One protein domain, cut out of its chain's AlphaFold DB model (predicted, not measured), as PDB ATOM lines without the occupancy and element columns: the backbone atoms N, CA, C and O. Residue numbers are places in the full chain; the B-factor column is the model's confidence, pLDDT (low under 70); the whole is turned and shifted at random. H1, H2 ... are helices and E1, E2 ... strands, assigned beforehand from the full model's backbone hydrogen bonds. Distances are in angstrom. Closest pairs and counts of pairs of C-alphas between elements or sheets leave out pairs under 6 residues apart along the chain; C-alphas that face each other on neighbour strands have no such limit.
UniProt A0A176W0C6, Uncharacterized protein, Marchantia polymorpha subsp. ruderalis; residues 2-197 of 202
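AT A GLANCE: This is residues 2 to 197 of the 202 residues of an uncharacterized protein of Marchantia polymorpha subsp. ruderalis (UniProt A0A176W0C6). A twisted four-stranded sheet, E1 E2 E8 E4, makes the core, partly face to face with a two-stranded sheet, E3 E7, as a loose sandwich whose strands cross, while helix H5 packs over E2 and E8 on the side away from E3 and E7. The helices H1, H2 and H3 and a long loop, residues 20 to 51, make one end of the long axis, and the small hairpin E5 E6 makes the other. The printed part has 196 residues, with named elements in the order H1 H2 H3 H4 E1 E2 E3 E4 E5 E6 E7 E8 H5; under half of the residues, 93, are in them. The class is mixed, helices and strands, and each of the three sheets is antiparallel. The whole is compact, with a radius of gyration of the C-alphas of 17.9 A, but elongated, spanning 61 by 40 by 36 A.

IN THESE COORDINATES: The largest sheet holds E1, residues 108 to 110, E2, residues 114 to 117, E8, residues 176 to 180 and 13.5 A long, and E4, residues 140 to 142. C-alpha 108 is at (163.101, 250.755, 76.575). The second sheet holds E3, residues 126 to 131, 15.6 A, and E7, residues 164 to 169, 16.4 A. The third holds E5, residues 152 to 155, 9.1 A, and E6, residues 158 to 161, 8.9 A. The helices are H1, residues 2 to 8, H2, residues 11 to 19, H3, residues 52 to 67, 22.6 A, H4, residues 69 to 82, 19.8 A, and H5, residues 184 to 195, 16.3 A. H1 begins with C-alpha 2 at (153.110, 258.785, 85.215), and H5 ends with C-alpha 195 at (150.073, 236.543, 94.380).

HOW THE PARTS SIT: In the sheet E1 E2 E8 E4, the edge strands are E1 and E4, and from edge to edge the strands' lines turn by 94 degrees. E1 and E2 form a hairpin, with N 110 and O 114 at 2.8 A. Between E2 and E8, N 178 and O 115 are 2.8 A apart; between E8 and E4, N 141 and O 179 are 2.8 A apart. In the sandwich, two sheets face to face, the best planes of this sheet and of E3 E7 are 41 degrees apart; the closest C-alphas of E2 and E3 are those of Val 117 and Ala 129, 6.2 A. E3 and E7 have N 131 and O 164 at 2.8 A. E6 runs on into E7 at 75 degrees across a break of 2 residues; in the hairpin E5 and E6, N 155 and O 158 are 3.0 A apart. H5 is on the four-stranded sheet at a height of 10.9 A, over E8 and only just over E2, with 3 of its C-alphas falling on E2; it runs along the strands, at 8 degrees to E8 on the local plane. The closest C-alphas of E8 and H5 are those of Val 179 and Gly 186, 5.1 A. H3, with residues 63 to 67 alone, touches H5, closest at the C-alphas of Ala 67 and Asn 192, 4.9 A, at a steep tilt of 40 degrees, opposite ways. H2 and H3 form a helical hairpin and touch at the C-alphas of Ala 14 and Thr 54, 6.2 A, H3 with residues 54 to 61 alone. H1 and H2 touch only at the corner, closest at the C-alphas of Asn 6 and Arg 12, 5.2 A, and H1 only grazes the sheet with Ile 8. H3 and H4 meet only through their link; H4 and H5 are close but not clearly touching, closest at the C-alphas of Tyr 71 and Val 185, 6.8 A. Each O i to N i+4 pair is within hydrogen-bond range in H1, H3, H4 and H5, and 4 of 5 in H2.

THE WHOLE: The C-alphas farthest apart are those of Ala 43 and His 157, 61.4 A. The printed part has no cut. The links from H2 to H3, 32 residues, and from H4 to E1, 25 residues, are long; residues 27 to 34 stand free. The mean pLDDT of the printed part is 75.8, and residues 2 to 50, 135 to 136 and 151 to 161 are under 70.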
ATOM      1  N   VAL A   2     154.460 259.394  85.347       30.44
ATOM      2  CA  VAL A   2     153.110 258.785  85.215       30.44
ATOM      3  C   VAL A   2     152.620 258.699  83.758       30.44
ATOM      4  O   VAL A   2     151.963 257.732  83.392       30.44
ATOM      5  N   GLU A   3     152.967 259.668  82.905       32.34
ATOM      6  CA  GLU A   3     152.611 259.635  81.472       32.34
ATOM      7  C   GLU A   3     153.308 258.497  80.728       32.34
ATOM      8  O   GLU A   3     152.625 257.699  80.092       32.34
ATOM      9  N   LEU A   4     154.623 258.344  80.935       39.41
ATOM     10  CA  LEU A   4     155.364 257.169  80.481       39.41
ATOM     11  C   LEU A   4     154.706 255.894  81.023       39.41
ATOM     12  O   LEU A   4     154.392 255.003  80.259       39.41
ATOM     13  N   PHE A   5     154.374 255.817  82.314       42.22
ATOM     14  CA  PHE A   5     153.717 254.635  82.885       42.22
ATOM     15  C   PHE A   5     152.400 254.237  82.172       42.22
ATOM     16  O   PHE A   5     152.158 253.048  81.949       42.22
ATOM     17  N   ASN A   6     151.582 255.211  81.758       41.78
ATOM     18  CA  ASN A   6     150.339 254.959  81.023       41.78
ATOM     19  C   ASN A   6     150.559 254.462  79.582       41.78
ATOM     20  O   ASN A   6     149.686 253.768  79.051       41.78
ATOM     21  N   GLU A   7     151.697 254.793  78.971       44.19
ATOM     22  CA  GLU A   7     152.136 254.287  77.662       44.19
ATOM     23  C   GLU A   7     152.808 252.907  77.789       44.19
ATOM     24  O   GLU A   7     152.435 251.978  77.073       44.19
ATOM     25  N   ILE A   8     153.693 252.736  78.780       44.06
ATOM     26  CA  ILE A   8     154.476 251.522  79.083       44.06
ATOM     27  C   ILE A   8     153.577 250.324  79.424       44.06
ATOM     28  O   ILE A   8     153.828 249.205  78.985       44.06
ATOM     29  N   PHE A   9     152.520 250.543  80.211       47.81
ATOM     30  CA  PHE A   9     151.630 249.479  80.698       47.81
ATOM     31  C   PHE A   9     150.197 249.599  80.157       47.81
ATOM     32  O   PHE A   9     149.270 249.005  80.698       47.81
ATOM     33  N   GLY A  10     150.001 250.363  79.080       41.53
ATOM     34  CA  GLY A  10     148.774 250.323  78.285       41.53
ATOM     35  C   GLY A  10     147.518 250.937  78.915       41.53
ATOM     36  O   GLY A  10     146.425 250.714  78.402       41.53
ATOM     37  N   ILE A  11     147.633 251.746  79.969       40.22
ATOM     38  CA  ILE A  11     146.476 252.416  80.590       40.22
ATOM     39  C   ILE A  11     145.876 253.486  79.661       40.22
ATOM     40  O   ILE A  11     144.656 253.583  79.554       40.22
ATOM     41  N   ARG A  12     146.701 254.238  78.914       38.75
ATOM     42  CA  ARG A  12     146.207 255.122  77.835       38.75
ATOM     43  C   ARG A  12     145.744 254.326  76.611       38.75
ATOM     44  O   ARG A  12     144.732 254.657  75.995       38.75
ATOM     45  N   ASN A  13     146.442 253.233  76.305       36.16
ATOM     46  CA  ASN A  13     146.154 252.402  75.136       36.16
ATOM     47  C   ASN A  13     144.877 251.568  75.270       36.16
ATOM     48  O   ASN A  13     144.330 251.171  74.249       36.16
ATOM     49  N   ALA A  14     144.362 251.326  76.477       35.28
ATOM     50  CA  ALA A  14     143.071 250.666  76.665       35.28
ATOM     51  C   ALA A  14     141.922 251.513  76.094       35.28
ATOM     52  O   ALA A  14     141.075 250.998  75.375       35.28
ATOM     53  N   CYS A  15     141.944 252.826  76.327       33.50
ATOM     54  CA  CYS A  15     140.997 253.765  75.729       33.50
ATOM     55  C   CYS A  15     141.218 253.908  74.209       33.50
ATOM     56  O   CYS A  15     140.269 253.858  73.432       33.50
ATOM     57  N   PHE A  16     142.478 254.037  73.776       33.62
ATOM     58  CA  PHE A  16     142.838 254.233  72.365       33.62
ATOM     59  C   PHE A  16     142.552 252.999  71.490       33.62
ATOM     60  O   PHE A  16     142.038 253.132  70.385       33.62
ATOM     61  N   LYS A  17     142.861 251.785  71.963       36.16
ATOM     62  CA  LYS A  17     142.732 250.544  71.175       36.16
ATOM     63  C   LYS A  17     141.348 249.924  71.211       36.16
ATOM     64  O   LYS A  17     141.013 249.215  70.265       36.16
ATOM     65  N   VAL A  18     140.570 250.158  72.268       40.41
ATOM     66  CA  VAL A  18     139.176 249.692  72.322       40.41
ATOM     67  C   VAL A  18     138.280 250.578  71.448       40.41
ATOM     68  O   VAL A  18     137.353 250.046  70.845       40.41
ATOM     69  N   GLU A  19     138.577 251.881  71.307       36.84
ATOM     70  CA  GLU A  19     137.649 252.832  70.661       36.84
ATOM     71  C   GLU A  19     138.227 253.708  69.524       36.84
ATOM     72  O   GLU A  19     137.465 254.422  68.880       36.84
ATOM     73  N   GLY A  20     139.523 253.633  69.192       33.91
ATOM     74  CA  GLY A  20     140.098 254.267  67.990       33.91
ATOM     75  C   GLY A  20     140.098 255.805  67.982       33.91
ATOM     76  O   GLY A  20     139.575 256.409  67.049       33.91
ATOM     77  N   MET A  21     140.692 256.460  68.989       30.73
ATOM     78  CA  MET A  21     140.667 257.932  69.129       30.73
ATOM     79  C   MET A  21     142.052 258.586  69.114       30.73
ATOM     80  O   MET A  21     142.842 258.334  70.007       30.73
ATOM     81  N   ALA A  22     142.308 259.488  68.159       25.27
ATOM     82  CA  ALA A  22     143.571 260.213  67.957       25.27
ATOM     83  C   ALA A  22     144.054 261.060  69.165       25.27
ATOM     84  O   ALA A  22     143.261 261.666  69.885       25.27
ATOM     85  N   VAL A  23     145.381 261.137  69.353       28.08
ATOM     86  CA  VAL A  23     146.062 261.860  70.448       28.08
ATOM     87  C   VAL A  23     146.070 263.376  70.211       28.08
ATOM     88  O   VAL A  23     146.562 263.845  69.189       28.08
ATOM     89  N   GLY A  24     145.620 264.148  71.208       23.86
ATOM     90  CA  GLY A  24     145.955 265.565  71.374       23.86
ATOM     91  C   GLY A  24     146.988 265.735  72.493       23.86
ATOM     92  O   GLY A  24     146.750 265.308  73.623       23.86
ATOM     93  N   GLN A  25     148.142 266.327  72.177       25.59
ATOM     94  CA  GLN A  25     149.139 266.756  73.163       25.59
ATOM     95  C   GLN A  25     148.643 267.983  73.946       25.59
ATOM     96  O   GLN A  25     147.909 268.793  73.390       25.59
ATOM     97  N   VAL A  26     149.073 268.119  75.207       26.05
ATOM     98  CA  VAL A  26     149.674 269.330  75.819       26.05
ATOM     99  C   VAL A  26     149.918 269.063  77.312       26.05
ATOM    100  O   VAL A  26     149.073 268.506  78.013       26.05
ATOM    101  N   ALA A  27     151.116 269.447  77.748       29.03
ATOM    102  CA  ALA A  27     151.643 269.381  79.103       29.03
ATOM    103  C   ALA A  27     151.042 270.463  80.015       29.03
ATOM    104  O   ALA A  27     150.839 271.584  79.564       29.03
ATOM    105  N   ASP A  28     150.845 270.151  81.300       22.94
ATOM    106  CA  ASP A  28     151.420 270.979  82.367       22.94
ATOM    107  C   ASP A  28     151.379 270.281  83.733       22.94
ATOM    108  O   ASP A  28     150.442 269.552  84.076       22.94
ATOM    109  N   GLY A  29     152.456 270.478  84.493       31.33
ATOM    110  CA  GLY A  29     152.690 269.855  85.787       31.33
ATOM    111  C   GLY A  29     151.801 270.430  86.883       31.33
ATOM    112  O   GLY A  29     151.749 271.637  87.067       31.33
ATOM    113  N   LEU A  30     151.140 269.546  87.631       23.06
ATOM    114  CA  LEU A  30     150.765 269.669  89.043       23.06
ATOM    115  C   LEU A  30     150.082 268.354  89.437       23.06
ATOM    116  O   LEU A  30     149.340 267.759  88.656       23.06
ATOM    117  N   THR A  31     150.392 267.866  90.635       31.45
ATOM    118  CA  THR A  31     149.863 266.640  91.248       31.45
ATOM    119  C   THR A  31     148.369 266.438  90.973       31.45
ATOM    120  O   THR A  31     147.538 267.126  91.561       31.45
ATOM    121  N   LYS A  32     148.026 265.478  90.106       30.22
ATOM    122  CA  LYS A  32     146.651 265.003  89.913       30.22
ATOM    123  C   LYS A  32     146.468 263.680  90.641       30.22
ATOM    124  O   LYS A  32     147.037 262.658  90.261       30.22
ATOM    125  N   THR A  33     145.675 263.736  91.701       31.30
ATOM    126  CA  THR A  33     144.886 262.602  92.176       31.30
ATOM    127  C   THR A  33     144.012 262.101  91.019       31.30
ATOM    128  O   THR A  33     143.503 262.902  90.239       31.30
ATOM    129  N   ASP A  34     143.873 260.780  90.911       31.06
ATOM    130  CA  ASP A  34     142.940 260.071  90.022       31.06
ATOM    131  C   ASP A  34     143.360 260.016  88.540       31.06
ATOM    132  O   ASP A  34     143.010 260.833  87.688       31.06
ATOM    133  N   GLY A  35     144.176 259.003  88.238       39.28
ATOM    134  CA  GLY A  35     144.797 258.771  86.938       39.28
ATOM    135  C   GLY A  35     143.810 258.483  85.808       39.28
ATOM    136  O   GLY A  35     143.484 257.332  85.564       39.28
ATOM    137  N   CYS A  36     143.401 259.532  85.097       42.34
ATOM    138  CA  CYS A  36     143.190 259.601  83.646       42.34
ATOM    139  C   CYS A  36     142.900 261.069  83.298       42.34
ATOM    140  O   CYS A  36     141.934 261.654  83.780       42.34
ATOM    141  N   VAL A  37     143.736 261.697  82.466       51.19
ATOM    142  CA  VAL A  37     143.420 263.034  81.943       51.19
ATOM    143  C   VAL A  37     142.274 262.872  80.943       51.19
ATOM    144  O   VAL A  37     142.451 262.204  79.932       51.19
ATOM    145  N   GLN A  38     141.117 263.481  81.219       42.72
ATOM    146  CA  GLN A  38     139.891 263.347  80.408       42.72
ATOM    147  C   GLN A  38     140.021 263.901  78.970       42.72
ATOM    148  O   GLN A  38     139.162 263.664  78.119       42.72
ATOM    149  N   GLY A  39     141.109 264.621  78.684       49.53
ATOM    150  CA  GLY A  39     141.342 265.335  77.430       49.53
ATOM    151  C   GLY A  39     140.496 266.606  77.317       49.53
ATOM    152  O   GLY A  39     139.670 266.900  78.180       49.53
ATOM    153  N   ASN A  40     140.688 267.363  76.235       60.88
ATOM    154  CA  ASN A  40     139.983 268.634  76.007       60.88
ATOM    155  C   ASN A  40     138.485 268.469  75.664       60.88
ATOM    156  O   ASN A  40     137.779 269.466  75.544       60.88
ATOM    157  N   GLY A  41     137.989 267.233  75.529       50.97
ATOM    158  CA  GLY A  41     136.581 266.917  75.267       50.97
ATOM    159  C   GLY A  41     136.110 265.670  76.024       50.97
ATOM    160  O   GLY A  41     135.923 264.630  75.398       50.97
ATOM    161  N   PRO A  42     135.893 265.745  77.351       56.22
ATOM    162  CA  PRO A  42     135.611 264.579  78.198       56.22
ATOM    163  C   PRO A  42     134.396 263.754  77.765       56.22
ATOM    164  O   PRO A  42     134.419 262.533  77.861       56.22
ATOM    165  N   ALA A  43     133.346 264.418  77.273       59.19
ATOM    166  CA  ALA A  43     132.114 263.773  76.819       59.19
ATOM    167  C   ALA A  43     132.270 263.039  75.477       59.19
ATOM    168  O   ALA A  43     131.477 262.155  75.168       59.19
ATOM    169  N   SER A  44     133.284 263.409  74.694       57.84
ATOM    170  CA  SER A  44     133.565 262.829  73.379       57.84
ATOM    171  C   SER A  44     134.685 261.796  73.425       57.84
ATOM    172  O   SER A  44     134.954 261.190  72.399       57.84
ATOM    173  N   ASN A  45     135.334 261.605  74.576       52.47
ATOM    174  CA  ASN A  45     136.441 260.674  74.760       52.47
ATOM    175  C   ASN A  45     135.990 259.499  75.624       52.47
ATOM    176  O   ASN A  45     135.394 259.712  76.685       52.47
ATOM    177  N   SER A  46     136.337 258.271  75.231       55.28
ATOM    178  CA  SER A  46     136.138 257.127  76.120       55.28
ATOM    179  C   SER A  46     136.901 257.334  77.424       55.28
ATOM    180  O   SER A  46     138.032 257.815  77.446       55.28
ATOM    181  N   GLN A  47     136.265 257.000  78.536       66.00
ATOM    182  CA  GLN A  47     136.870 257.045  79.857       66.00
ATOM    183  C   GLN A  47     137.074 255.612  80.335       66.00
ATOM    184  O   GLN A  47     136.391 254.681  79.909       66.00
ATOM    185  N   PHE A  48     137.996 255.404  81.273       58.25
ATOM    186  CA  PHE A  48     138.286 254.053  81.765       58.25
ATOM    187  C   PHE A  48     137.083 253.380  82.460       58.25
ATOM    188  O   PHE A  48     137.043 252.158  82.566       58.25
ATOM    189  N   TYR A  49     136.109 254.175  82.919       65.94
ATOM    190  CA  TYR A  49     134.844 253.731  83.510       65.94
ATOM    191  C   TYR A  49     133.672 253.710  82.517       65.94
ATOM    192  O   TYR A  49     132.561 253.359  82.908       65.94
ATOM    193  N   SER A  50     133.883 254.081  81.248       64.44
ATOM    194  CA  SER A  50     132.810 254.121  80.245       64.44
ATOM    195  C   SER A  50     132.282 252.734  79.890       64.44
ATOM    196  O   SER A  50     131.122 252.602  79.507       64.44
ATOM    197  N   ASN A  51     133.108 251.690  80.020       74.31
ATOM    198  CA  ASN A  51     132.671 250.313  79.833       74.31
ATOM    199  C   ASN A  51     133.426 249.337  80.757       74.31
ATOM    200  O   ASN A  51     134.566 249.571  81.165       74.31
ATOM    201  N   ASP A  52     132.766 248.226  81.087       81.12
ATOM    202  CA  ASP A  52     133.251 247.227  82.047       81.12
ATOM    203  C   ASP A  52     134.520 246.498  81.562       81.12
ATOM    204  O   ASP A  52     135.403 246.172  82.356       81.12
ATOM    205  N   THR A  53     134.679 246.312  80.248       75.62
ATOM    206  CA  THR A  53     135.889 245.718  79.657       75.62
ATOM    207  C   THR A  53     137.122 246.585  79.918       75.62
ATOM    208  O   THR A  53     138.134 246.083  80.415       75.62
ATOM    209  N   THR A  54     137.038 247.888  79.641       70.75
ATOM    210  CA  THR A  54     138.109 248.861  79.889       70.75
ATOM    211  C   THR A  54     138.396 248.983  81.382       70.75
ATOM    212  O   THR A  54     139.562 248.986  81.780       70.75
ATOM    213  N   PHE A  55     137.361 248.982  82.227       77.12
ATOM    214  CA  PHE A  55     137.528 249.033  83.679       77.12
ATOM    215  C   PHE A  55     138.271 247.804  84.224       77.12
ATOM    216  O   PHE A  55     139.229 247.939  84.989       77.12
ATOM    217  N   ARG A  56     137.897 246.590  83.796       81.50
ATOM    218  CA  ARG A  56     138.599 245.351  84.179       81.50
ATOM    219  C   ARG A  56     140.046 245.348  83.703       81.50
ATOM    220  O   ARG A  56     140.933 244.896  84.429       81.50
ATOM    221  N   HIS A  57     140.293 245.864  82.503       78.88
ATOM    222  CA  HIS A  57     141.638 246.011  81.968       78.88
ATOM    223  C   HIS A  57     142.473 246.971  82.823       78.88
ATOM    224  O   HIS A  57     143.573 246.625  83.251       78.88
ATOM    225  N   PHE A  58     141.917 248.133  83.166       78.88
ATOM    226  CA  PHE A  58     142.543 249.095  84.067       78.88
ATOM    227  C   PHE A  58     142.856 248.471  85.436       78.88
ATOM    228  O   PHE A  58     143.988 248.553  85.915       78.88
ATOM    229  N   ALA A  59     141.894 247.766  86.037       83.06
ATOM    230  CA  ALA A  59     142.080 247.078  87.313       83.06
ATOM    231  C   ALA A  59     143.184 246.006  87.244       83.06
ATOM    232  O   ALA A  59     143.980 245.872  88.179       83.06
ATOM    233  N   ARG A  60     143.281 245.266  86.128       86.88
ATOM    234  CA  ARG A  60     144.377 244.318  85.869       86.88
ATOM    235  C   ARG A  60     145.731 245.033  85.878       86.88
ATOM    236  O   ARG A  60     146.631 244.598  86.592       86.88
ATOM    237  N   PHE A  61     145.881 246.140  85.153       86.25
ATOM    238  CA  PHE A  61     147.156 246.866  85.095       86.25
ATOM    239  C   PHE A  61     147.498 247.626  86.374       86.25
ATOM    240  O   PHE A  61     148.676 247.729  86.709       86.25
ATOM    241  N   ALA A  62     146.512 248.058  87.161       85.06
ATOM    242  CA  ALA A  62     146.751 248.582  88.506       85.06
ATOM    243  C   ALA A  62     147.396 247.523  89.422       85.06
ATOM    244  O   ALA A  62     148.306 247.826  90.198       85.06
ATOM    245  N   LYS A  63     146.987 246.254  89.296       91.00
ATOM    246  CA  LYS A  63     147.644 245.138  89.993       91.00
ATOM    247  C   LYS A  63     149.063 244.889  89.467       91.00
ATOM    248  O   LYS A  63     149.968 244.725  90.282       91.00
ATOM    249  N   VAL A  64     149.283 244.931  88.147       90.69
ATOM    250  CA  VAL A  64     150.637 244.841  87.554       90.69
ATOM    251  C   VAL A  64     151.531 245.961  88.090       90.69
ATOM    252  O   VAL A  64     152.631 245.691  88.558       90.69
ATOM    253  N   TYR A  65     151.044 247.205  88.121       87.56
ATOM    254  CA  TYR A  65     151.763 248.361  88.662       87.56
ATOM    255  C   TYR A  65     152.203 248.180  90.111       87.56
ATOM    256  O   TYR A  65     153.308 248.574  90.497       87.56
ATOM    257  N   LYS A  66     151.315 247.605  90.925       89.69
ATOM    258  CA  LYS A  66     151.595 247.284  92.321       89.69
ATOM    259  C   LYS A  66     152.622 246.154  92.438       89.69
ATOM    260  O   LYS A  66     153.432 246.175  93.357       89.69
ATOM    261  N   ALA A  67     152.632 245.196  91.514       95.00
ATOM    262  CA  ALA A  67     153.505 244.027  91.590       95.00
ATOM    263  C   ALA A  67     155.008 244.348  91.443       95.00
ATOM    264  O   ALA A  67     155.824 243.649  92.038       95.00
ATOM    265  N   TRP A  68     155.399 245.421  90.749       94.81
ATOM    266  CA  TRP A  68     156.812 245.850  90.650       94.81
ATOM    267  C   TRP A  68     157.140 247.106  91.479       94.81
ATOM    268  O   TRP A  68     158.217 247.689  91.365       94.81
ATOM    269  N   ASP A  69     156.233 247.521  92.361       93.50
ATOM    270  CA  ASP A  69     156.357 248.711  93.212       93.50
ATOM    271  C   ASP A  69     157.619 248.713  94.099       93.50
ATOM    272  O   ASP A  69     158.198 249.766  94.365       93.50
ATOM    273  N   PHE A  70     158.094 247.530  94.508       96.88
ATOM    274  CA  PHE A  70     159.358 247.388  95.238       96.88
ATOM    275  C   PHE A  70     160.556 247.889  94.416       96.88
ATOM    276  O   PHE A  70     161.372 248.644  94.938       96.88
ATOM    277  N   TYR A  71     160.618 247.521  93.135       96.88
ATOM    278  CA  TYR A  71     161.705 247.896  92.243       96.88
ATOM    279  C   TYR A  71     161.576 249.355  91.818       96.88
ATOM    280  O   TYR A  71     162.547 250.101  91.834       96.88
ATOM    281  N   ARG A  72     160.346 249.822  91.566       95.25
ATOM    282  CA  ARG A  72     160.088 251.238  91.282       95.25
ATOM    283  C   ARG A  72     160.631 252.157  92.376       95.25
ATOM    284  O   ARG A  72     161.264 253.158  92.065       95.25
ATOM    285  N   ARG A  73     160.386 251.833  93.651       93.44
ATOM    286  CA  ARG A  73     160.914 252.618  94.780       93.44
ATOM    287  C   ARG A  73     162.438 252.657  94.799       93.44
ATOM    288  O   ARG A  73     162.999 253.717  95.059       93.44
ATOM    289  N   GLN A  74     163.083 251.528  94.515       96.75
ATOM    290  CA  GLN A  74     164.538 251.453  94.403       96.75
ATOM    291  C   GLN A  74     165.052 252.370  93.287       96.75
ATOM    292  O   GLN A  74     165.925 253.189  93.545       96.75
ATOM    293  N   LEU A  75     164.450 252.310  92.096       94.81
ATOM    294  CA  LEU A  75     164.841 253.152  90.960       94.81
ATOM    295  C   LEU A  75     164.615 254.645  91.218       94.81
ATOM    296  O   LEU A  75     165.410 255.473  90.793       94.81
ATOM    297  N   VAL A  76     163.541 255.017  91.922       93.56
ATOM    298  CA  VAL A  76     163.294 256.420  92.301       93.56
ATOM    299  C   VAL A  76     164.356 256.922  93.278       93.56
ATOM    300  O   VAL A  76     164.800 258.062  93.158       93.56
ATOM    301  N   LYS A  77     164.782 256.080  94.225       95.56
ATOM    302  CA  LYS A  77     165.882 256.409  95.135       95.56
ATOM    303  C   LYS A  77     167.201 256.572  94.370       95.56
ATOM    304  O   LYS A  77     167.863 257.589  94.528       95.56
ATOM    305  N   GLU A  78     167.529 255.625  93.493       95.75
ATOM    306  CA  GLU A  78     168.724 255.677  92.638       95.75
ATOM    307  C   GLU A  78     168.742 256.938  91.762       95.75
ATOM    308  O   GLU A  78     169.773 257.598  91.643       95.75
ATOM    309  N   ALA A  79     167.591 257.321  91.204       93.69
ATOM    310  CA  ALA A  79     167.454 258.535  90.410       93.69
ATOM    311  C   ALA A  79     167.760 259.803  91.218       93.69
ATOM    312  O   ALA A  79     168.381 260.725  90.695       93.69
ATOM    313  N   ALA A  80     167.355 259.852  92.491       94.69
ATOM    314  CA  ALA A  80     167.648 260.979  93.373       94.69
ATOM    315  C   ALA A  80     169.134 261.057  93.765       94.69
ATOM    316  O   ALA A  80     169.644 262.149  94.002       94.69
ATOM    317  N   GLU A  81     169.821 259.916  93.833       97.06
ATOM    318  CA  GLU A  81     171.226 259.826  94.249       97.06
ATOM    319  C   GLU A  81     172.207 260.018  93.082       97.06
ATOM    320  O   GLU A  81     173.256 260.634  93.255       97.06
ATOM    321  N   THR A  82     171.872 259.513  91.893       96.06
ATOM    322  CA  THR A  82     172.793 259.433  90.741       96.06
ATOM    323  C   THR A  82     172.353 260.257  89.532       96.06
ATOM    324  O   THR A  82     173.155 260.515  88.638       96.06
ATOM    325  N   GLY A  83     171.079 260.650  89.468       93.38
ATOM    326  CA  GLY A  83     170.476 261.265  88.285       93.38
ATOM    327  C   GLY A  83     170.059 260.276  87.189       93.38
ATOM    328  O   GLY A  83     169.509 260.710  86.175       93.38
ATOM    329  N   LEU A  84     170.267 258.963  87.364       92.56
ATOM    330  CA  LEU A  84     169.828 257.959  86.389       92.56
ATOM    331  C   LEU A  84     168.293 257.897  86.307       92.56
ATOM    332  O   LEU A  84     167.626 257.743  87.332       92.56
ATOM    333  N   PRO A  85     167.686 257.960  85.109       92.75
ATOM    334  CA  PRO A  85     166.237 257.916  84.994       92.75
ATOM    335  C   PRO A  85     165.691 256.511  85.303       92.75
ATOM    336  O   PRO A  85     166.352 255.492  85.099       92.75
ATOM    337  N   VAL A  86     164.441 256.453  85.781       92.56
ATOM    338  CA  VAL A  86     163.724 255.185  86.041       92.56
ATOM    339  C   VAL A  86     163.482 254.418  84.742       92.56
ATOM    340  O   VAL A  86     163.610 253.200  84.713       92.56
ATOM    341  N   VAL A  87     163.128 255.138  83.675       94.00
ATOM    342  CA  VAL A  87     162.997 254.585  82.326       94.00
ATOM    343  C   VAL A  87     164.223 254.999  81.538       94.00
ATOM    344  O   VAL A  87     164.556 256.182  81.489       94.00
ATOM    345  N   ARG A  88     164.909 254.014  80.974       93.56
ATOM    346  CA  ARG A  88     166.237 254.141  80.391       93.56
ATOM    347  C   ARG A  88     166.185 253.712  78.940       93.56
ATOM    348  O   ARG A  88     165.581 252.698  78.600       93.56
ATOM    349  N   HIS A  89     166.857 254.477  78.096       94.44
ATOM    350  CA  HIS A  89     167.184 253.999  76.767       94.44
ATOM    351  C   HIS A  89     168.201 252.855  76.872       94.44
ATOM    352  O   HIS A  89     169.068 252.890  77.749       94.44
ATOM    353  N   LEU A  90     168.128 251.870  75.973       93.38
ATOM    354  CA  LEU A  90     169.021 250.706  75.983       93.38
ATOM    355  C   LEU A  90     170.503 251.107  75.892       93.38
ATOM    356  O   LEU A  90     171.335 250.484  76.540       93.38
ATOM    357  N   PHE A  91     170.824 252.191  75.170       92.94
ATOM    358  CA  PHE A  91     172.206 252.683  75.001       92.94
ATOM    359  C   PHE A  91     172.934 252.912  76.335       92.94
ATOM    360  O   PHE A  91     174.156 252.828  76.375       92.94
ATOM    361  N   LEU A  92     172.207 253.210  77.421       92.38
ATOM    362  CA  LEU A  92     172.809 253.432  78.741       92.38
ATOM    363  C   LEU A  92     173.464 252.169  79.310       92.38
ATOM    364  O   LEU A  92     174.397 252.284  80.097       92.38
ATOM    365  N   HIS A  93     172.972 250.992  78.923       90.75
ATOM    366  CA  HIS A  93     173.493 249.691  79.355       90.75
ATOM    367  C   HIS A  93     174.231 248.954  78.235       90.75
ATOM    368  O   HIS A  93     175.092 248.130  78.514       90.75
ATOM    369  N   TYR A  94     173.934 249.283  76.977       91.06
ATOM    370  CA  TYR A  94     174.514 248.655  75.789       91.06
ATOM    371  C   TYR A  94     175.106 249.718  74.843       91.06
ATOM    372  O   TYR A  94     174.626 249.885  73.721       91.06
ATOM    373  N   PRO A  95     176.127 250.485  75.275       91.12
ATOM    374  CA  PRO A  95     176.643 251.624  74.508       91.12
ATOM    375  C   PRO A  95     177.403 251.218  73.239       91.12
ATOM    376  O   PRO A  95     177.568 252.033  72.334       91.12
ATOM    377  N   HIS A  96     177.886 249.976  73.177       88.56
ATOM    378  CA  HIS A  96     178.670 249.444  72.060       88.56
ATOM    379  C   HIS A  96     177.820 248.748  70.989       88.56
ATOM    380  O   HIS A  96     178.359 248.307  69.977       88.56
ATOM    381  N   ASP A  97     176.506 248.647  71.194       88.88
ATOM    382  CA  ASP A  97     175.593 248.034  70.238       88.88
ATOM    383  C   ASP A  97     175.052 249.097  69.266       88.88
ATOM    384  O   ASP A  97     174.240 249.951  69.624       88.88
ATOM    385  N   GLU A  98     175.504 249.053  68.011       89.88
ATOM    386  CA  GLU A  98     175.090 250.013  66.979       89.88
ATOM    387  C   GLU A  98     173.585 249.962  66.691       89.88
ATOM    388  O   GLU A  98     172.979 250.995  66.405       89.88
ATOM    389  N   THR A  99     172.954 248.789  66.803       90.81
ATOM    390  CA  THR A  99     171.510 248.660  66.566       90.81
ATOM    391  C   THR A  99     170.738 249.370  67.662       90.81
ATOM    392  O   THR A  99     169.760 250.054  67.365       90.81
ATOM    393  N   VAL A 100     171.199 249.280  68.912       91.12
ATOM    394  CA  VAL A 100     170.594 249.999  70.039       91.12
ATOM    395  C   VAL A 100     170.569 251.505  69.791       91.12
ATOM    396  O   VAL A 100     169.586 252.150  70.138       91.12
ATOM    397  N   LEU A 101     171.591 252.073  69.148       90.25
ATOM    398  CA  LEU A 101     171.631 253.504  68.825       90.25
ATOM    399  C   LEU A 101     170.570 253.931  67.796       90.25
ATOM    400  O   LEU A 101     170.269 255.119  67.693       90.25
ATOM    401  N   THR A 102     170.012 252.984  67.036       92.31
ATOM    402  CA  THR A 102     168.945 253.245  66.054       92.31
ATOM    403  C   THR A 102     167.538 253.157  66.642       92.31
ATOM    404  O   THR A 102     166.590 253.622  66.013       92.31
ATOM    405  N   ILE A 103     167.399 252.567  67.831       89.75
ATOM    406  CA  ILE A 103     166.123 252.440  68.536       89.75
ATOM    407  C   ILE A 103     165.738 253.808  69.088       89.75
ATOM    408  O   ILE A 103     166.597 254.576  69.511       89.75
ATOM    409  N   THR A 104     164.448 254.137  69.056       87.69
ATOM    410  CA  THR A 104     163.968 255.451  69.493       87.69
ATOM    411  C   THR A 104     162.839 255.343  70.508       87.69
ATOM    412  O   THR A 104     162.953 255.854  71.621       87.69
ATOM    413  N   TYR A 105     161.749 254.674  70.144       83.12
ATOM    414  CA  TYR A 105     160.538 254.558  70.963       83.12
ATOM    415  C   TYR A 105     159.947 253.140  70.956       83.12
ATOM    416  O   TYR A 105     158.951 252.881  71.630       83.12
ATOM    417  N   GLU A 106     160.549 252.226  70.194       88.88
ATOM    418  CA  GLU A 106     160.086 250.856  69.990       88.88
ATOM    419  C   GLU A 106     160.273 249.980  71.235       88.88
ATOM    420  O   GLU A 106     159.454 249.101  71.489       88.88
ATOM    421  N   GLU A 107     161.316 250.236  72.026       92.12
ATOM    422  CA  GLU A 107     161.604 249.528  73.273       92.12
ATOM    423  C   GLU A 107     162.453 250.370  74.230       92.12
ATOM    424  O   GLU A 107     163.175 251.284  73.830       92.12
ATOM    425  N   PHE A 108     162.345 250.078  75.523       94.12
ATOM    426  CA  PHE A 108     163.101 250.755  76.575       94.12
ATOM    427  C   PHE A 108     163.238 249.850  77.801       94.12
ATOM    428  O   PHE A 108     162.496 248.882  77.992       94.12
ATOM    429  N   LEU A 109     164.164 250.218  78.681       94.81
ATOM    430  CA  LEU A 109     164.379 249.554  79.957       94.81
ATOM    431  C   LEU A 109     163.680 250.311  81.086       94.81
ATOM    432  O   LEU A 109     163.642 251.541  81.117       94.81
ATOM    433  N   VAL A 110     163.163 249.580  82.064       95.69
ATOM    434  CA  VAL A 110     162.833 250.112  83.385       95.69
ATOM    435  C   VAL A 110     163.949 249.664  84.316       95.69
ATOM    436  O   VAL A 110     164.058 248.485  84.646       95.69
ATOM    437  N   GLY A 111     164.804 250.608  84.704       94.62
ATOM    438  CA  GLY A 111     166.051 250.308  85.396       94.62
ATOM    439  C   GLY A 111     167.030 249.514  84.524       94.62
ATOM    440  O   GLY A 111     167.242 249.850  83.361       94.62
ATOM    441  N   SER A 112     167.655 248.493  85.101       93.88
ATOM    442  CA  SER A 112     168.500 247.504  84.411       93.88
ATOM    443  C   SER A 112     167.786 246.173  84.170       93.88
ATOM    444  O   SER A 112     168.220 245.398  83.329       93.88
ATOM    445  N   GLU A 113     166.703 245.891  84.901       95.38
ATOM    446  CA  GLU A 113     166.202 244.518  85.063       95.38
ATOM    447  C   GLU A 113     164.975 244.182  84.215       95.38
ATOM    448  O   GLU A 113     164.622 243.009  84.103       95.38
ATOM    449  N   ILE A 114     164.279 245.185  83.672       96.19
ATOM    450  CA  ILE A 114     163.013 244.994  82.958       96.19
ATOM    451  C   ILE A 114     163.105 245.648  81.581       96.19
ATOM    452  O   ILE A 114     163.299 246.858  81.496       96.19
ATOM    453  N   LEU A 115     162.890 244.873  80.522       95.81
ATOM    454  CA  LEU A 115     162.764 245.346  79.143       95.81
ATOM    455  C   LEU A 115     161.288 245.360  78.746       95.81
ATOM    456  O   LEU A 115     160.554 244.404  79.008       95.81
ATOM    457  N   VAL A 116     160.836 246.446  78.125       95.56
ATOM    458  CA  VAL A 116     159.446 246.604  77.692       95.56
ATOM    459  C   VAL A 116     159.398 246.997  76.223       95.56
ATOM    460  O   VAL A 116     160.058 247.946  75.806       95.56
ATOM    461  N   VAL A 117     158.554 246.290  75.471       93.19
ATOM    462  CA  VAL A 117     158.335 246.498  74.036       93.19
ATOM    463  C   VAL A 117     156.843 246.784  73.812       93.19
ATOM    464  O   VAL A 117     156.028 245.857  73.722       93.19
ATOM    465  N   PRO A 118     156.417 248.061  73.828       87.88
ATOM    466  CA  PRO A 118     155.011 248.415  73.681       87.88
ATOM    467  C   PRO A 118     154.476 248.081  72.284       87.88
ATOM    468  O   PRO A 118     155.133 248.258  71.265       87.88
ATOM    469  N   VAL A 119     153.210 247.665  72.217       85.06
ATOM    470  CA  VAL A 119     152.484 247.596  70.942       85.06
ATOM    471  C   VAL A 119     152.001 249.005  70.604       85.06
ATOM    472  O   VAL A 119     151.093 249.506  71.276       85.06
ATOM    473  N   LEU A 120     152.553 249.617  69.562       79.50
ATOM    474  CA  LEU A 120     152.274 251.013  69.203       79.50
ATOM    475  C   LEU A 120     151.093 251.152  68.238       79.50
ATOM    476  O   LEU A 120     150.235 252.010  68.431       79.50
ATOM    477  N   ASP A 121     150.980 250.241  67.272       77.00
ATOM    478  CA  ASP A 121     149.917 250.281  66.270       77.00
ATOM    479  C   ASP A 121     148.599 249.676  66.776       77.00
ATOM    480  O   ASP A 121     148.554 248.692  67.533       77.00
ATOM    481  N   GLN A 122     147.481 250.261  66.345       74.88
ATOM    482  CA  GLN A 122     146.149 249.744  66.650       74.88
ATOM    483  C   GLN A 122     145.903 248.416  65.919       74.88
ATOM    484  O   GLN A 122     146.283 248.231  64.770       74.88
ATOM    485  N   GLY A 123     145.246 247.466  66.592       76.94
ATOM    486  CA  GLY A 123     144.897 246.163  66.012       76.94
ATOM    487  C   GLY A 123     146.051 245.156  65.950       76.94
ATOM    488  O   GLY A 123     145.802 243.963  65.762       76.94
ATOM    489  N   HIS A 124     147.292 245.589  66.182       81.06
ATOM    490  CA  HIS A 124     148.446 244.701  66.228       81.06
ATOM    491  C   HIS A 124     148.441 243.871  67.517       81.06
ATOM    492  O   HIS A 124     148.129 244.361  68.604       81.06
ATOM    493  N   LYS A 125     148.780 242.587  67.379       86.50
ATOM    494  CA  LYS A 125     148.903 241.622  68.487       86.50
ATOM    495  C   LYS A 125     150.313 241.054  68.614       86.50
ATOM    496  O   LYS A 125     150.529 240.160  69.417       86.50
ATOM    497  N   ARG A 126     151.253 241.554  67.811       91.56
ATOM    498  CA  ARG A 126     152.656 241.148  67.806       91.56
ATOM    499  C   ARG A 126     153.550 242.374  67.738       91.56
ATOM    500  O   ARG A 126     153.174 243.363  67.110       91.56
ATOM    501  N   VAL A 127     154.718 242.276  68.354       91.38
ATOM    502  CA  VAL A 127     155.795 243.273  68.283       91.38
ATOM    503  C   VAL A 127     157.100 242.585  67.921       91.38
ATOM    504  O   VAL A 127     157.267 241.395  68.193       91.38
ATOM    505  N   GLN A 128     158.014 243.318  67.297       93.69
ATOM    506  CA  GLN A 128     159.379 242.854  67.093       93.69
ATOM    507  C   GLN A 128     160.237 243.413  68.229       93.69
ATOM    508  O   GLN A 128     160.449 244.618  68.287       93.69
ATOM    509  N   ALA A 129     160.683 242.540  69.128       93.75
ATOM    510  CA  ALA A 129     161.589 242.889  70.217       93.75
ATOM    511  C   ALA A 129     163.037 242.711  69.759       93.75
ATOM    512  O   ALA A 129     163.336 241.741  69.051       93.75
ATOM    513  N   TYR A 130     163.918 243.617  70.166       93.88
ATOM    514  CA  TYR A 130     165.356 243.468  70.034       93.88
ATOM    515  C   TYR A 130     165.959 243.106  71.394       93.88
ATOM    516  O   TYR A 130     165.630 243.667  72.434       93.88
ATOM    517  N   PHE A 131     166.818 242.093  71.387       92.38
ATOM    518  CA  PHE A 131     167.497 241.603  72.575       92.38
ATOM    519  C   PHE A 131     168.971 241.971  72.442       92.38
ATOM    520  O   PHE A 131     169.682 241.331  71.655       92.38
ATOM    521  N   PRO A 132     169.422 243.027  73.143       87.44
ATOM    522  CA  PRO A 132     170.813 243.434  73.107       87.44
ATOM    523  C   PRO A 132     171.672 242.399  73.829       87.44
ATOM    524  O   PRO A 132     171.268 241.830  74.846       87.44
ATOM    525  N   ARG A 133     172.886 242.197  73.328       81.31
ATOM    526  CA  ARG A 133     173.906 241.454  74.050       81.31
ATOM    527  C   ARG A 133     174.572 242.370  75.077       81.31
ATOM    528  O   ARG A 133     175.191 243.369  74.716       81.31
ATOM    529  N   GLY A 134     174.475 241.996  76.348       70.75
ATOM    530  CA  GLY A 134     175.283 242.582  77.416       70.75
ATOM    531  C   GLY A 134     176.688 242.005  77.484       70.75
ATOM    532  O   GLY A 134     176.958 240.933  76.951       70.75
ATOM    533  N   GLU A 135     177.571 242.689  78.207       68.00
ATOM    534  CA  GLU A 135     178.889 242.146  78.565       68.00
ATOM    535  C   GLU A 135     178.776 240.851  79.392       68.00
ATOM    536  O   GLU A 135     179.680 240.022  79.366       68.00
ATOM    537  N   GLU A 136     177.645 240.662  80.077       67.81
ATOM    538  CA  GLU A 136     177.344 239.512  80.939       67.81
ATOM    539  C   GLU A 136     176.492 238.428  80.245       67.81
ATOM    540  O   GLU A 136     175.933 237.573  80.925       67.81
ATOM    541  N   ASP A 137     176.372 238.462  78.909       74.38
ATOM    542  CA  ASP A 137     175.518 237.553  78.123       74.38
ATOM    543  C   ASP A 137     174.072 237.484  78.667       74.38
ATOM    544  O   ASP A 137     173.512 236.419  78.916       74.38
ATOM    545  N   ASP A 138     173.470 238.667  78.845       83.62
ATOM    546  CA  ASP A 138     172.109 238.836  79.361       83.62
ATOM    547  C   ASP A 138     171.079 237.947  78.639       83.62
ATOM    548  O   ASP A 138     170.871 238.050  77.426       83.62
ATOM    549  N   GLU A 139     170.356 237.139  79.413       90.44
ATOM    550  CA  GLU A 139     169.188 236.394  78.950       90.44
ATOM    551  C   GLU A 139     167.899 237.085  79.413       90.44
ATOM    552  O   GLU A 139     167.792 237.553  80.550       90.44
ATOM    553  N   TRP A 140     166.882 237.113  78.553       93.69
ATOM    554  CA  TRP A 140     165.618 237.798  78.818       93.69
ATOM    555  C   TRP A 140     164.459 236.811  78.914       93.69
ATOM    556  O   TRP A 140     164.132 236.114  77.960       93.69
ATOM    557  N   GLU A 141     163.778 236.769  80.054       95.38
ATOM    558  CA  GLU A 141     162.615 235.914  80.273       95.38
ATOM    559  C   GLU A 141     161.316 236.700  80.080       95.38
ATOM    560  O   GLU A 141     161.064 237.700  80.757       95.38
ATOM    561  N   HIS A 142     160.444 236.229  79.190       96.06
ATOM    562  CA  HIS A 142     159.128 236.822  78.982       96.06
ATOM    563  C   HIS A 142     158.216 236.566  80.181       96.06
ATOM    564  O   HIS A 142     157.890 235.421  80.499       96.06
ATOM    565  N   ILE A 143     157.727 237.627  80.822       94.94
ATOM    566  CA  ILE A 143     157.107 237.519  82.149       94.94
ATOM    567  C   ILE A 143     155.819 236.682  82.174       94.94
ATOM    568  O   ILE A 143     155.500 236.056  83.183       94.94
ATOM    569  N   TRP A 144     155.073 236.652  81.065       94.38
ATOM    570  CA  TRP A 144     153.796 235.939  80.980       94.38
ATOM    571  C   TRP A 144     153.974 234.467  80.611       94.38
ATOM    572  O   TRP A 144     153.295 233.608  81.167       94.38
ATOM    573  N   THR A 145     154.880 234.170  79.674       93.75
ATOM    574  CA  THR A 145     155.058 232.819  79.104       93.75
ATOM    575  C   THR A 145     156.271 232.095  79.660       93.75
ATOM    576  O   THR A 145     156.382 230.897  79.460       93.75
ATOM    577  N   GLY A 146     157.152 232.765  80.409       93.25
ATOM    578  CA  GLY A 146     158.386 232.198  80.965       93.25
ATOM    579  C   GLY A 146     159.402 231.754  79.909       93.25
ATOM    580  O   GLY A 146     160.381 231.101  80.250       93.25
ATOM    581  N   ASN A 147     159.162 232.060  78.630       93.56
ATOM    582  CA  ASN A 147     160.106 231.742  77.566       93.56
ATOM    583  C   ASN A 147     161.350 232.608  77.740       93.56
ATOM    584  O   ASN A 147     161.228 233.824  77.898       93.56
ATOM    585  N   VAL A 148     162.518 231.979  77.676       92.44
ATOM    586  CA  VAL A 148     163.811 232.658  77.744       92.44
ATOM    587  C   VAL A 148     164.312 232.935  76.330       92.44
ATOM    588  O   VAL A 148     164.258 232.070  75.456       92.44
ATOM    589  N   TYR A 149     164.774 234.160  76.121       90.56
ATOM    590  CA  TYR A 149     165.323 234.692  74.886       90.56
ATOM    591  C   TYR A 149     166.796 234.993  75.140       90.56
ATOM    592  O   TYR A 149     167.130 235.847  75.960       90.56
ATOM    593  N   ARG A 150     167.665 234.257  74.453       85.06
ATOM    594  CA  ARG A 150     169.117 234.285  74.628       85.06
ATOM    595  C   ARG A 150     169.816 234.289  73.273       85.06
ATOM    596  O   ARG A 150     169.236 233.872  72.269       85.06
ATOM    597  N   SER A 151     171.022 234.844  73.259       67.31
ATOM    598  CA  SER A 151     171.786 235.160  72.049       67.31
ATOM    599  C   SER A 151     172.387 233.939  71.349       67.31
ATOM    600  O   SER A 151     172.828 234.075  70.216       67.31
ATOM    601  N   ASP A 152     172.360 232.752  71.962       62.06
ATOM    602  CA  ASP A 152     172.948 231.507  71.458       62.06
ATOM    603  C   ASP A 152     172.072 230.814  70.395       62.06
ATOM    604  O   ASP A 152     171.546 229.713  70.570       62.06
ATOM    605  N   GLN A 153     171.928 231.449  69.235       55.12
ATOM    606  CA  GLN A 153     171.443 230.752  68.045       55.12
ATOM    607  C   GLN A 153     172.633 230.062  67.358       55.12
ATOM    608  O   GLN A 153     173.599 230.715  66.950       55.12
ATOM    609  N   GLU A 154     172.571 228.735  67.227       48.38
ATOM    610  CA  GLU A 154     173.522 227.968  66.418       48.38
ATOM    611  C   GLU A 154     173.251 228.257  64.934       48.38
ATOM    612  O   GLU A 154     172.178 227.946  64.414       48.38
ATOM    613  N   VAL A 155     174.220 228.869  64.252       54.16
ATOM    614  CA  VAL A 155     174.192 229.082  62.800       54.16
ATOM    615  C   VAL A 155     175.430 228.407  62.225       54.16
ATOM    616  O   VAL A 155     176.549 228.762  62.587       54.16
ATOM    617  N   ASP A 156     175.238 227.410  61.359       51.78
ATOM    618  CA  ASP A 156     176.321 226.673  60.689       51.78
ATOM    619  C   ASP A 156     177.428 226.170  61.644       51.78
ATOM    620  O   ASP A 156     178.620 226.309  61.373       51.78
ATOM    621  N   HIS A 157     177.041 225.588  62.787       49.94
ATOM    622  CA  HIS A 157     177.950 225.069  63.824       49.94
ATOM    623  C   HIS A 157     178.863 226.114  64.496       49.94
ATOM    624  O   HIS A 157     179.757 225.750  65.265       49.94
ATOM    625  N   LEU A 158     178.629 227.410  64.263       45.59
ATOM    626  CA  LEU A 158     179.136 228.492  65.098       45.59
ATOM    627  C   LEU A 158     178.018 228.980  66.021       45.59
ATOM    628  O   LEU A 158     176.918 229.317  65.584       45.59
ATOM    629  N   ILE A 159     178.324 229.076  67.313       53.78
ATOM    630  CA  ILE A 159     177.469 229.802  68.248       53.78
ATOM    631  C   ILE A 159     177.652 231.287  67.930       53.78
ATOM    632  O   ILE A 159     178.688 231.886  68.243       53.78
ATOM    633  N   SER A 160     176.664 231.874  67.257       52.09
ATOM    634  CA  SER A 160     176.578 233.322  67.136       52.09
ATOM    635  C   SER A 160     176.271 233.863  68.527       52.09
ATOM    636  O   SER A 160     175.262 233.497  69.108       52.09
ATOM    637  N   HIS A 161     177.151 234.691  69.086       62.03
ATOM    638  CA  HIS A 161     176.920 235.384  70.358       62.03
ATOM    639  C   HIS A 161     176.513 236.823  70.039       62.03
ATOM    640  O   HIS A 161     177.249 237.766  70.336       62.03
ATOM    641  N   ALA A 162     175.412 236.987  69.307       72.81
ATOM    642  CA  ALA A 162     174.997 238.272  68.756       72.81
ATOM    643  C   ALA A 162     173.653 238.716  69.332       72.81
ATOM    644  O   ALA A 162     172.789 237.897  69.644       72.81
ATOM    645  N   SER A 163     173.470 240.030  69.427       84.12
ATOM    646  CA  SER A 163     172.150 240.618  69.616       84.12
ATOM    647  C   SER A 163     171.208 240.167  68.490       84.12
ATOM    648  O   SER A 163     171.635 239.974  67.348       84.12
ATOM    649  N   PHE A 164     169.920 239.995  68.781       87.88
ATOM    650  CA  PHE A 164     168.966 239.452  67.809       87.88
ATOM    651  C   PHE A 164     167.570 240.057  67.961       87.88
ATOM    652  O   PHE A 164     167.233 240.654  68.980       87.88
ATOM    653  N   LYS A 165     166.736 239.894  66.927       91.56
ATOM    654  CA  LYS A 165     165.321 240.291  66.942       91.56
ATOM    655  C   LYS A 165     164.423 239.067  66.977       91.56
ATOM    656  O   LYS A 165     164.678 238.104  66.255       91.56
ATOM    657  N   ALA A 166     163.326 239.130  67.726       92.38
ATOM    658  CA  ALA A 166     162.284 238.108  67.682       92.38
ATOM    659  C   ALA A 166     160.881 238.723  67.641       92.38
ATOM    660  O   ALA A 166     160.626 239.788  68.200       92.38
ATOM    661  N   TRP A 167     159.958 238.029  66.976       94.50
ATOM    662  CA  TRP A 167     158.538 238.372  67.002       94.50
ATOM    663  C   TRP A 167     157.883 237.809  68.259       94.50
ATOM    664  O   TRP A 167     157.957 236.611  68.523       94.50
ATOM    665  N   ILE A 168     157.214 238.680  69.009       94.50
ATOM    666  CA  ILE A 168     156.626 238.379  70.312       94.50
ATOM    667  C   ILE A 168     155.121 238.606  70.243       94.50
ATOM    668  O   ILE A 168     154.667 239.648  69.772       94.50
ATOM    669  N   GLU A 169     154.347 237.637  70.729       93.88
ATOM    670  CA  GLU A 169     152.909 237.808  70.942       93.88
ATOM    671  C   GLU A 169     152.665 238.802  72.080       93.88
ATOM    672  O   GLU A 169     153.099 238.592  73.209       93.88
ATOM    673  N   ALA A 170     151.932 239.866  71.778       90.38
ATOM    674  CA  ALA A 170     151.547 240.908  72.716       90.38
ATOM    675  C   ALA A 170     150.055 241.270  72.560       90.38
ATOM    676  O   ALA A 170     149.711 242.401  72.195       90.38
ATOM    677  N   PRO A 171     149.126 240.314  72.771       89.06
ATOM    678  CA  PRO A 171     147.700 240.604  72.729       89.06
ATOM    679  C   PRO A 171     147.299 241.560  73.862       89.06
ATOM    680  O   PRO A 171     147.991 241.720  74.870       89.06
ATOM    681  N   LEU A 172     146.128 242.182  73.719       81.44
ATOM    682  CA  LEU A 172     145.586 243.102  74.718       81.44
ATOM    683  C   LEU A 172     145.557 242.438  76.111       81.44
ATOM    684  O   LEU A 172     144.863 241.447  76.322       81.44
ATOM    685  N   GLY A 173     146.300 243.005  77.065       84.38
ATOM    686  CA  GLY A 173     146.375 242.523  78.454       84.38
ATOM    687  C   GLY A 173     147.660 241.776  78.801       84.38
ATOM    688  O   GLY A 173     147.903 241.525  79.986       84.38
ATOM    689  N   PHE A 174     148.476 241.479  77.788       89.81
ATOM    690  CA  PHE A 174     149.757 240.784  77.884       89.81
ATOM    691  C   PHE A 174     150.801 241.527  77.033       89.81
ATOM    692  O   PHE A 174     151.163 241.058  75.959       89.81
ATOM    693  N   PRO A 175     151.239 242.731  77.446       90.94
ATOM    694  CA  PRO A 175     152.284 243.465  76.734       90.94
ATOM    695  C   PRO A 175     153.600 242.684  76.760       90.94
ATOM    696  O   PRO A 175     153.864 241.974  77.729       90.94
ATOM    697  N   ALA A 176     154.444 242.858  75.745       94.12
ATOM    698  CA  ALA A 176     155.764 242.242  75.725       94.12
ATOM    699  C   ALA A 176     156.651 242.886  76.805       94.12
ATOM    700  O   ALA A 176     157.135 244.009  76.664       94.12
ATOM    701  N   ILE A 177     156.791 242.173  77.922       96.00
ATOM    702  CA  ILE A 177     157.592 242.560  79.080       96.00
ATOM    703  C   ILE A 177     158.524 241.400  79.389       96.00
ATOM    704  O   ILE A 177     158.080 240.258  79.545       96.00
ATOM    705  N   PHE A 178     159.798 241.725  79.528       96.56
ATOM    706  CA  PHE A 178     160.850 240.782  79.841       96.56
ATOM    707  C   PHE A 178     161.567 241.208  81.108       96.56
ATOM    708  O   PHE A 178     161.671 242.397  81.411       96.56
ATOM    709  N   VAL A 179     162.056 240.225  81.846       96.38
ATOM    710  CA  VAL A 179     162.942 240.424  82.989       96.38
ATOM    711  C   VAL A 179     164.249 239.698  82.717       96.38
ATOM    712  O   VAL A 179     164.226 238.668  82.044       96.38
ATOM    713  N   LYS A 180     165.374 240.194  83.232       93.88
ATOM    714  CA  LYS A 180     166.629 239.436  83.158       93.88
ATOM    715  C   LYS A 180     166.455 238.059  83.813       93.88
ATOM    716  O   LYS A 180     165.906 237.957  84.916       93.88
ATOM    717  N   ALA A 181     166.884 236.998  83.137       91.94
ATOM    718  CA  ALA A 181     166.804 235.643  83.666       91.94
ATOM    719  C   ALA A 181     167.696 235.519  84.911       91.94
ATOM    720  O   ALA A 181     168.778 236.091  84.982       91.94
ATOM    721  N   GLY A 182     167.215 234.819  85.940       90.75
ATOM    722  CA  GLY A 182     167.935 234.682  87.214       90.75
ATOM    723  C   GLY A 182     167.949 235.932  88.109       90.75
ATOM    724  O   GLY A 182     168.357 235.835  89.263       90.75
ATOM    725  N   SER A 183     167.445 237.079  87.641       93.81
ATOM    726  CA  SER A 183     167.364 238.307  88.439       93.81
ATOM    727  C   SER A 183     166.439 238.161  89.650       93.81
ATOM    728  O   SER A 183     165.288 237.725  89.528       93.81
ATOM    729  N   GLU A 184     166.887 238.631  90.820       96.44
ATOM    730  CA  GLU A 184     166.051 238.732  92.025       96.44
ATOM    731  C   GLU A 184     164.840 239.653  91.807       96.44
ATOM    732  O   GLU A 184     163.743 239.395  92.317       96.44
ATOM    733  N   VAL A 185     165.017 240.717  91.015       96.94
ATOM    734  CA  VAL A 185     163.934 241.633  90.645       96.94
ATOM    735  C   VAL A 185     162.917 240.904  89.776       96.94
ATOM    736  O   VAL A 185     161.718 240.971  90.059       96.94
ATOM    737  N   GLY A 186     163.382 240.157  88.773       96.00
ATOM    738  CA  GLY A 186     162.523 239.330  87.927       96.00
ATOM    739  C   GLY A 186     161.738 238.291  88.731       96.00
ATOM    740  O   GLY A 186     160.511 238.208  88.620       96.00
ATOM    741  N   ALA A 187     162.418 237.552  89.610       96.69
ATOM    742  CA  ALA A 187     161.811 236.540  90.473       96.69
ATOM    743  C   ALA A 187     160.738 237.134  91.399       96.69
ATOM    744  O   ALA A 187     159.612 236.631  91.466       96.69
ATOM    745  N   ARG A 188     161.044 238.252  92.068       97.75
ATOM    746  CA  ARG A 188     160.098 238.922  92.968       97.75
ATOM    747  C   ARG A 188     158.918 239.535  92.218       97.75
ATOM    748  O   ARG A 188     157.794 239.487  92.717       97.75
ATOM    749  N   PHE A 189     159.138 240.085  91.025       97.31
ATOM    750  CA  PHE A 189     158.053 240.609  90.200       97.31
ATOM    751  C   PHE A 189     157.087 239.488  89.787       97.31
ATOM    752  O   PHE A 189     155.881 239.618  90.013       97.31
ATOM    753  N   LYS A 190     157.600 238.348  89.305       96.44
ATOM    754  CA  LYS A 190     156.782 237.159  89.001       96.44
ATOM    755  C   LYS A 190     156.004 236.661  90.223       96.44
ATOM    756  O   LYS A 190     154.795 236.462  90.130       96.44
ATOM    757  N   ALA A 191     156.650 236.547  91.386       97.06
ATOM    758  CA  ALA A 191     155.989 236.126  92.626       97.06
ATOM    759  C   ALA A 191     154.826 237.059  93.024       97.06
ATOM    760  O   ALA A 191     153.754 236.601  93.436       97.06
ATOM    761  N   ASN A 192     155.000 238.371  92.848       97.50
ATOM    762  CA  ASN A 192     153.945 239.347  93.110       97.50
ATOM    763  C   ASN A 192     152.798 239.259  92.089       97.50
ATOM    764  O   ASN A 192     151.640 239.445  92.467       97.50
ATOM    765  N   LEU A 193     153.084 238.955  90.816       96.38
ATOM    766  CA  LEU A 193     152.051 238.720  89.798       96.38
ATOM    767  C   LEU A 193     151.224 237.467  90.103       96.38
ATOM    768  O   LEU A 193     149.996 237.522  90.012       96.38
ATOM    769  N   ILE A 194     151.873 236.378  90.527       96.56
ATOM    770  CA  ILE A 194     151.199 235.148  90.972       96.56
ATOM    771  C   ILE A 194     150.297 235.453  92.172       96.56
ATOM    772  O   ILE A 194     149.103 235.166  92.148       96.56
ATOM    773  N   SER A 195     150.830 236.148  93.181       96.75
ATOM    774  CA  SER A 195     150.073 236.543  94.380       96.75
ATOM    775  C   SER A 195     148.871 237.448  94.065       96.75
ATOM    776  O   SER A 195     147.878 237.449  94.790       96.75
ATOM    777  N   ALA A 196     148.939 238.225  92.981       94.06
ATOM    778  CA  ALA A 196     147.849 239.081  92.515       94.06
ATOM    779  C   ALA A 196     146.804 238.349  91.643       94.06
ATOM    780  O   ALA A 196     145.818 238.978  91.229       94.06
ATOM    781  N   GLY A 197     147.013 237.055  91.356       94.75
ATOM    782  CA  GLY A 197     146.180 236.241  90.468       94.75
ATOM    783  C   GLY A 197     146.299 236.642  88.996       94.75
ATOM    784  O   GLY A 197     145.309 236.612  88.268       94.75
TER     785      GLY A 197